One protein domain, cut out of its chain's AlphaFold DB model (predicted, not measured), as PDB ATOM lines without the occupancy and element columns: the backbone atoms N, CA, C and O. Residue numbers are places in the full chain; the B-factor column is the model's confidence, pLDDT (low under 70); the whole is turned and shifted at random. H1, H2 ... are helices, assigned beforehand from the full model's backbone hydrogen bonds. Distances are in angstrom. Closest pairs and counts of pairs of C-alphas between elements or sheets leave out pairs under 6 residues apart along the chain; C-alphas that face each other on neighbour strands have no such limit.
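This is residues 2 to 56 of the 151 residues of a protein of Proboscia inermis (UniProt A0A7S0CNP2). One long helix, H1, makes most of the length, and a shorter helix, H2, stands at nearly a right angle to it after a loop at the end of H1. Residues 2 to 12 form a loop before H1, and residues 49 to 56 fold back from the end of H2 toward H1. The printed part has 55 residues with two named helices, H1 then H2, and no named strand; its class is all helix. It is compact, with a radius of gyration of the C-alphas of 11.3 A, and elongated, spanning 32 by 21 by 19 A.

H1, residues 13 to 30, is 26.0 A long and begins at C-alpha 13 (29.576, 18.579, -20.866). H2, residues 37 to 48, is 16.7 A long and ends at C-alpha 48 (38.089, 40.365, -15.924).

H1 and H2 only just touch, with 3 pairs of C-alphas within 8 A, through residues 22 to 26 and 39 to 43 alone. The closest C-alphas, of Asn 26 and Ile 43, are 7.3 A apart. Their lines stand about perpendicular, at 77 degrees. In H1 and H2 every O i to N i+4 pair is within hydrogen-bond range.

The C-alphas farthest apart, of Gln 11 and Gly 32, are 33.7 A apart. The printed part has no cut, and the link from H1 to H2 is short. The model's pLDDT is under 70 at residues 2 to 8, 10 and 54 to 56.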
ATOM      1  N   ASN A   2      32.888  33.635 -27.628       51.62
ATOM      2  CA  ASN A   2      31.515  33.730 -27.126       51.62
ATOM      3  C   ASN A   2      31.424  33.101 -25.728       51.62
ATOM      4  O   ASN A   2      31.493  31.885 -25.583       51.62
ATOM      5  N   THR A   3      31.253  33.929 -24.696       56.66
ATOM      6  CA  THR A   3      31.144  33.540 -23.271       56.66
ATOM      7  C   THR A   3      29.807  32.862 -22.928       56.66
ATOM      8  O   THR A   3      29.545  32.490 -21.783       56.66
ATOM      9  N   ARG A   4      28.964  32.624 -23.940       62.81
ATOM     10  CA  ARG A   4      27.622  32.061 -23.813       62.81
ATOM     11  C   ARG A   4      27.619  30.532 -23.803       62.81
ATOM     12  O   ARG A   4      27.087  29.903 -24.711       62.81
ATOM     13  N   VAL A   5      28.217  29.926 -22.776       66.00
ATOM     14  CA  VAL A   5      28.235  28.460 -22.620       66.00
ATOM     15  C   VAL A   5      26.931  27.973 -21.961       66.00
ATOM     16  O   VAL A   5      26.699  28.269 -20.777       66.00
ATOM     17  N   PRO A   6      26.063  27.238 -22.686       65.00
ATOM     18  CA  PRO A   6      24.842  26.673 -22.123       65.00
ATOM     19  C   PRO A   6      25.164  25.544 -21.137       65.00
ATOM     20  O   PRO A   6      26.200  24.890 -21.226       65.00
ATOM     21  N   GLN A   7      24.245  25.273 -20.210       63.19
ATOM     22  CA  GLN A   7      24.393  24.168 -19.254       63.19
ATOM     23  C   GLN A   7      24.558  22.813 -19.964       63.19
ATOM     24  O   GLN A   7      25.380  21.994 -19.560       63.19
ATOM     25  N   ASN A   8      23.826  22.616 -21.063       61.19
ATOM     26  CA  ASN A   8      23.868  21.412 -21.890       61.19
ATOM     27  C   ASN A   8      24.884  21.552 -23.028       61.19
ATOM     28  O   ASN A   8      24.567  21.285 -24.185       61.19
ATOM     29  N   PHE A   9      26.090  22.031 -22.724       72.88
ATOM     30  CA  PHE A   9      27.133  22.162 -23.733       72.88
ATOM     31  C   PHE A   9      27.588  20.772 -24.193       72.88
ATOM     32  O   PHE A   9      28.358  20.097 -23.514       72.88
ATOM     33  N   THR A  10      27.076  20.329 -25.341       67.44
ATOM     34  CA  THR A  10      27.290  18.979 -25.890       67.44
ATOM     35  C   THR A  10      28.746  18.719 -26.259       67.44
ATOM     36  O   THR A  10      29.217  17.593 -26.149       67.44
ATOM     37  N   GLN A  11      29.472  19.769 -26.643       77.56
ATOM     38  CA  GLN A  11      30.867  19.692 -27.065       77.56
ATOM     39  C   GLN A  11      31.836  19.515 -25.885       77.56
ATOM     40  O   GLN A  11      32.894  18.911 -26.035       77.56
ATOM     41  N   ASN A  12      31.475  20.011 -24.696       77.12
ATOM     42  CA  ASN A  12      32.191  19.733 -23.453       77.12
ATOM     43  C   ASN A  12      31.216  19.781 -22.258       77.12
ATOM     44  O   ASN A  12      31.038  20.831 -21.629       77.12
ATOM     45  N   PRO A  13      30.587  18.643 -21.920       76.88
ATOM     46  CA  PRO A  13      29.576  18.579 -20.866       76.88
ATOM     47  C   PRO A  13      30.110  18.978 -19.485       76.88
ATOM     48  O   PRO A  13      29.384  19.554 -18.673       76.88
ATOM     49  N   SER A  14      31.388  18.698 -19.217       79.56
ATOM     50  CA  SER A  14      32.057  19.065 -17.966       79.56
ATOM     51  C   SER A  14      32.189  20.580 -17.833       79.56
ATOM     52  O   SER A  14      31.908  21.130 -16.766       79.56
ATOM     53  N   LEU A  15      32.531  21.264 -18.928       77.69
ATOM     54  CA  LEU A  15      32.589  22.723 -18.975       77.69
ATOM     55  C   LEU A  15      31.196  23.348 -18.799       77.69
ATOM     56  O   LEU A  15      31.049  24.282 -18.014       77.69
ATOM     57  N   GLY A  16      30.166  22.803 -19.454       77.50
ATOM     58  CA  GLY A  16      28.780  23.269 -19.300       77.50
ATOM     59  C   GLY A  16      28.273  23.179 -17.856       77.50
ATOM     60  O   GLY A  16      27.725  24.146 -17.319       77.50
ATOM     61  N   LYS A  17      28.533  22.050 -17.177       77.19
ATOM     62  CA  LYS A  17      28.212  21.867 -15.750       77.19
ATOM     63  C   LYS A  17      29.007  22.810 -14.847       77.19
ATOM     64  O   LYS A  17      28.442  23.393 -13.924       77.19
ATOM     65  N   TRP A  18      30.301  22.978 -15.114       82.62
ATOM     66  CA  TRP A  18      31.161  23.876 -14.345       82.62
ATOM     67  C   TRP A  18      30.682  25.332 -14.426       82.62
ATOM     68  O   TRP A  18      30.500  25.981 -13.394       82.62
ATOM     69  N   VAL A  19      30.361  25.808 -15.632       81.50
ATOM     70  CA  VAL A  19      29.792  27.142 -15.859       81.50
ATOM     71  C   VAL A  19      28.432  27.309 -15.166       81.50
ATOM     72  O   VAL A  19      28.162  28.353 -14.570       81.50
ATOM     73  N   ALA A  20      27.572  26.288 -15.195       79.25
ATOM     74  CA  ALA A  20      26.283  26.338 -14.506       79.25
ATOM     75  C   ALA A  20      26.441  26.476 -12.980       79.25
ATOM     76  O   ALA A  20      25.767  27.303 -12.364       79.25
ATOM     77  N   ASN A  21      27.372  25.732 -12.378       82.31
ATOM     78  CA  ASN A  21      27.663  25.823 -10.944       82.31
ATOM     79  C   ASN A  21      28.185  27.208 -10.550       82.31
ATOM     80  O   ASN A  21      27.751  27.766  -9.543       82.31
ATOM     81  N   LEU A  22      29.056  27.799 -11.369       82.94
ATOM     82  CA  LEU A  22      29.547  29.159 -11.147       82.94
ATOM     83  C   LEU A  22      28.407  30.182 -11.131       82.94
ATOM     84  O   LEU A  22      28.358  31.028 -10.241       82.94
ATOM     85  N   ARG A  23      27.450  30.083 -12.062       82.06
ATOM     86  CA  ARG A  23      26.267  30.964 -12.075       82.06
ATOM     87  C   ARG A  23      25.400  30.801 -10.837       82.06
ATOM     88  O   ARG A  23      24.903  31.792 -10.306       82.06
ATOM     89  N   ILE A  24      25.206  29.566 -10.375       79.38
ATOM     90  CA  ILE A  24      24.443  29.284  -9.155       79.38
ATOM     91  C   ILE A  24      25.128  29.930  -7.949       79.38
ATOM     92  O   ILE A  24      24.457  30.587  -7.155       79.38
ATOM     93  N   ASN A  25      26.448  29.790  -7.831       80.25
ATOM     94  CA  ASN A  25      27.201  30.344  -6.710       80.25
ATOM     95  C   ASN A  25      27.225  31.876  -6.748       80.25
ATOM     96  O   ASN A  25      27.008  32.503  -5.714       80.25
ATOM     97  N   ASN A  26      27.364  32.483  -7.932       81.62
ATOM     98  CA  ASN A  26      27.259  33.935  -8.086       81.62
ATOM     99  C   ASN A  26      25.858  34.455  -7.711       81.62
ATOM    100  O   ASN A  26      25.728  35.428  -6.976       81.62
ATOM    101  N   ASN A  27      24.793  33.764  -8.127       78.50
ATOM    102  CA  ASN A  27      23.433  34.122  -7.722       78.50
ATOM    103  C   ASN A  27      23.237  33.977  -6.202       78.50
ATOM    104  O   ASN A  27      22.596  34.816  -5.580       78.50
ATOM    105  N   LYS A  28      23.789  32.937  -5.567       76.00
ATOM    106  CA  LYS A  28      23.757  32.813  -4.099       76.00
ATOM    107  C   LYS A  28      24.476  33.985  -3.430       76.00
ATOM    108  O   LYS A  28      23.919  34.571  -2.507       76.00
ATOM    109  N   TYR A  29      25.652  34.359  -3.934       78.25
ATOM    110  CA  TYR A  29      26.406  35.509  -3.441       78.25
ATOM    111  C   TYR A  29      25.594  36.809  -3.506       78.25
ATOM    112  O   TYR A  29      25.485  37.517  -2.509       78.25
ATOM    113  N   GLN A  30      24.930  37.067  -4.636       73.75
ATOM    114  CA  GLN A  30      24.042  38.225  -4.799       73.75
ATOM    115  C   GLN A  30      22.832  38.207  -3.849       73.75
ATOM    116  O   GLN A  30      22.340  39.265  -3.473       73.75
ATOM    117  N   ASN A  31      22.380  37.025  -3.419       74.38
ATOM    118  CA  ASN A  31      21.301  36.859  -2.440       74.38
ATOM    119  C   ASN A  31      21.805  36.809  -0.980       74.38
ATOM    120  O   ASN A  31      21.087  36.337  -0.099       74.38
ATOM    121  N   GLY A  32      23.034  37.258  -0.711       75.62
ATOM    122  CA  GLY A  32      23.564  37.401   0.648       75.62
ATOM    123  C   GLY A  32      24.238  36.156   1.232       75.62
ATOM    124  O   GLY A  32      24.537  36.139   2.422       75.62
ATOM    125  N   HIS A  33      24.506  35.113   0.436       81.88
ATOM    126  CA  HIS A  33      25.384  34.027   0.890       81.88
ATOM    127  C   HIS A  33      26.850  34.452   0.862       81.88
ATOM    128  O   HIS A  33      27.317  35.018  -0.121       81.88
ATOM    129  N   THR A  34      27.607  34.079   1.891       81.19
ATOM    130  CA  THR A  34      29.056  34.293   1.935       81.19
ATOM    131  C   THR A  34      29.769  33.273   1.039       81.19
ATOM    132  O   THR A  34      29.710  32.076   1.328       81.19
ATOM    133  N   PRO A  35      30.454  33.697  -0.039       79.94
ATOM    134  CA  PRO A  35      31.210  32.795  -0.888       79.94
ATOM    135  C   PRO A  35      32.567  32.501  -0.243       79.94
ATOM    136  O   PRO A  35      33.147  33.344   0.450       79.94
ATOM    137  N   SER A  36      33.102  31.316  -0.507       83.50
ATOM    138  CA  SER A  36      34.476  30.974  -0.145       83.50
ATOM    139  C   SER A  36      35.480  31.830  -0.928       83.50
ATOM    140  O   SER A  36      35.188  32.310  -2.025       83.50
ATOM    141  N   ASN A  37      36.700  31.986  -0.406       81.38
ATOM    142  CA  ASN A  37      37.755  32.753  -1.090       81.38
ATOM    143  C   ASN A  37      38.010  32.237  -2.517       81.38
ATOM    144  O   ASN A  37      38.052  33.017  -3.458       81.38
ATOM    145  N   LYS A  38      38.014  30.911  -2.702       79.12
ATOM    146  CA  LYS A  38      38.176  30.277  -4.021       79.12
ATOM    147  C   LYS A  38      37.063  30.644  -5.008       79.12
ATOM    148  O   LYS A  38      37.281  30.611  -6.214       79.12
ATOM    149  N   GLU A  39      35.854  30.920  -4.527       79.88
ATOM    150  CA  GLU A  39      34.735  31.337  -5.378       79.88
ATOM    151  C   GLU A  39      34.835  32.812  -5.750       79.88
ATOM    152  O   GLU A  39      34.559  33.147  -6.898       79.88
ATOM    153  N   LYS A  40      35.290  33.665  -4.826       79.88
ATOM    154  CA  LYS A  40      35.565  35.081  -5.110       79.88
ATOM    155  C   LYS A  40      36.623  35.226  -6.200       79.88
ATOM    156  O   LYS A  40      36.359  35.894  -7.194       79.88
ATOM    157  N   ASP A  41      37.743  34.514  -6.066       85.69
ATOM    158  CA  ASP A  41      38.838  34.542  -7.045       85.69
ATOM    159  C   ASP A  41      38.353  34.103  -8.435       85.69
ATOM    160  O   ASP A  41      38.671  34.715  -9.454       85.69
ATOM    161  N   ARG A  42      37.513  33.060  -8.486       81.50
ATOM    162  CA  ARG A  42      36.921  32.564  -9.738       81.50
ATOM    163  C   ARG A  42      35.953  33.562 -10.363       81.50
ATOM    164  O   ARG A  42      35.972  33.724 -11.577       81.50
ATOM    165  N   ILE A  43      35.100  34.200  -9.563       81.44
ATOM    166  CA  ILE A  43      34.155  35.213 -10.049       81.44
ATOM    167  C   ILE A  43      34.919  36.423 -10.593       81.44
ATOM    168  O   ILE A  43      34.575  36.918 -11.662       81.44
ATOM    169  N   GLN A  44      35.974  36.859  -9.903       81.38
ATOM    170  CA  GLN A  44      36.803  37.984 -10.325       81.38
ATOM    171  C   GLN A  44      37.514  37.700 -11.653       81.38
ATOM    172  O   GLN A  44      37.372  38.480 -12.586       81.38
ATOM    173  N   LEU A  45      38.153  36.534 -11.789       83.94
ATOM    174  CA  LEU A  45      38.805  36.129 -13.039       83.94
ATOM    175  C   LEU A  45      37.822  36.090 -14.224       83.94
ATOM    176  O   LEU A  45      38.167  36.435 -15.350       83.94
ATOM    177  N   LEU A  46      36.583  35.658 -13.969       81.00
ATOM    178  CA  LEU A  46      35.524  35.620 -14.974       81.00
ATOM    179  C   LEU A  46      35.011  37.030 -15.315       81.00
ATOM    180  O   LEU A  46      34.727  37.309 -16.476       81.00
ATOM    181  N   ASN A  47      34.943  37.940 -14.347       79.56
ATOM    182  CA  ASN A  47      34.606  39.339 -14.608       79.56
ATOM    183  C   ASN A  47      35.682  40.040 -15.449       79.56
ATOM    184  O   ASN A  47      35.331  40.767 -16.376       79.56
ATOM    185  N   ASP A  48      36.964  39.764 -15.193       81.88
ATOM    186  CA  ASP A  48      38.089  40.365 -15.924       81.88
ATOM    187  C   ASP A  48      38.089  39.989 -17.413       81.88
ATOM    188  O   ASP A  48      38.471  40.786 -18.267       81.88
ATOM    189  N   ILE A  49      37.594  38.794 -17.750       79.56
ATOM    190  CA  ILE A  49      37.424  38.354 -19.144       79.56
ATOM    191  C   ILE A  49      36.074  38.770 -19.753       79.56
ATOM    192  O   ILE A  49      35.741  38.336 -20.859       79.56
ATOM    193  N   GLY A  50      35.267  39.567 -19.041       71.06
ATOM    194  CA  GLY A  50      33.946  40.010 -19.496       71.06
ATOM    195  C   GLY A  50      32.926  38.871 -19.598       71.06
ATOM    196  O   GLY A  50      32.118  38.830 -20.528       71.06
ATOM    197  N   PHE A  51      32.987  37.897 -18.687       77.50
ATOM    198  CA  PHE A  51      32.093  36.747 -18.703       77.50
ATOM    199  C   PHE A  51      30.634  37.149 -18.454       77.50
ATOM    200  O   PHE A  51      30.295  37.769 -17.447       77.50
ATOM    201  N   GLU A  52      29.742  36.737 -19.357       74.81
ATOM    202  CA  GLU A  52      28.313  37.015 -19.244       74.81
ATOM    203  C   GLU A  52      27.651  35.990 -18.306       74.81
ATOM    204  O   GLU A  52      27.491  34.798 -18.608       74.81
ATOM    205  N   TRP A  53      27.281  36.459 -17.116       73.19
ATOM    206  CA  TRP A  53      26.661  35.628 -16.085       73.19
ATOM    207  C   TRP A  53      25.206  35.264 -16.399       73.19
ATOM    208  O   TRP A  53      24.721  34.238 -15.912       73.19
ATOM    209  N   SER A  54      24.527  36.042 -17.245       66.31
ATOM    210  CA  SER A  54      23.151  35.793 -17.662       66.31
ATOM    211  C   SER A  54      23.092  35.071 -19.010       66.31
ATOM    212  O   SER A  54      23.485  35.579 -20.049       66.31
ATOM    213  N   ILE A  55      22.582  33.835 -18.997       61.72
ATOM    214  CA  ILE A  55      22.370  33.033 -20.224       61.72
ATOM    215  C   ILE A  55      20.886  32.818 -20.546       61.72
ATOM    216  O   ILE A  55      20.535  32.209 -21.550       61.72
ATOM    217  N   GLY A  56      19.993  33.425 -19.764       54.47
ATOM    218  CA  GLY A  56      18.589  33.580 -20.136       54.47
ATOM    219  C   GLY A  56      17.597  33.295 -19.011       54.47
ATOM    220  O   GLY A  56      17.878  32.586 -18.046       54.47
TER     221      GLY A  56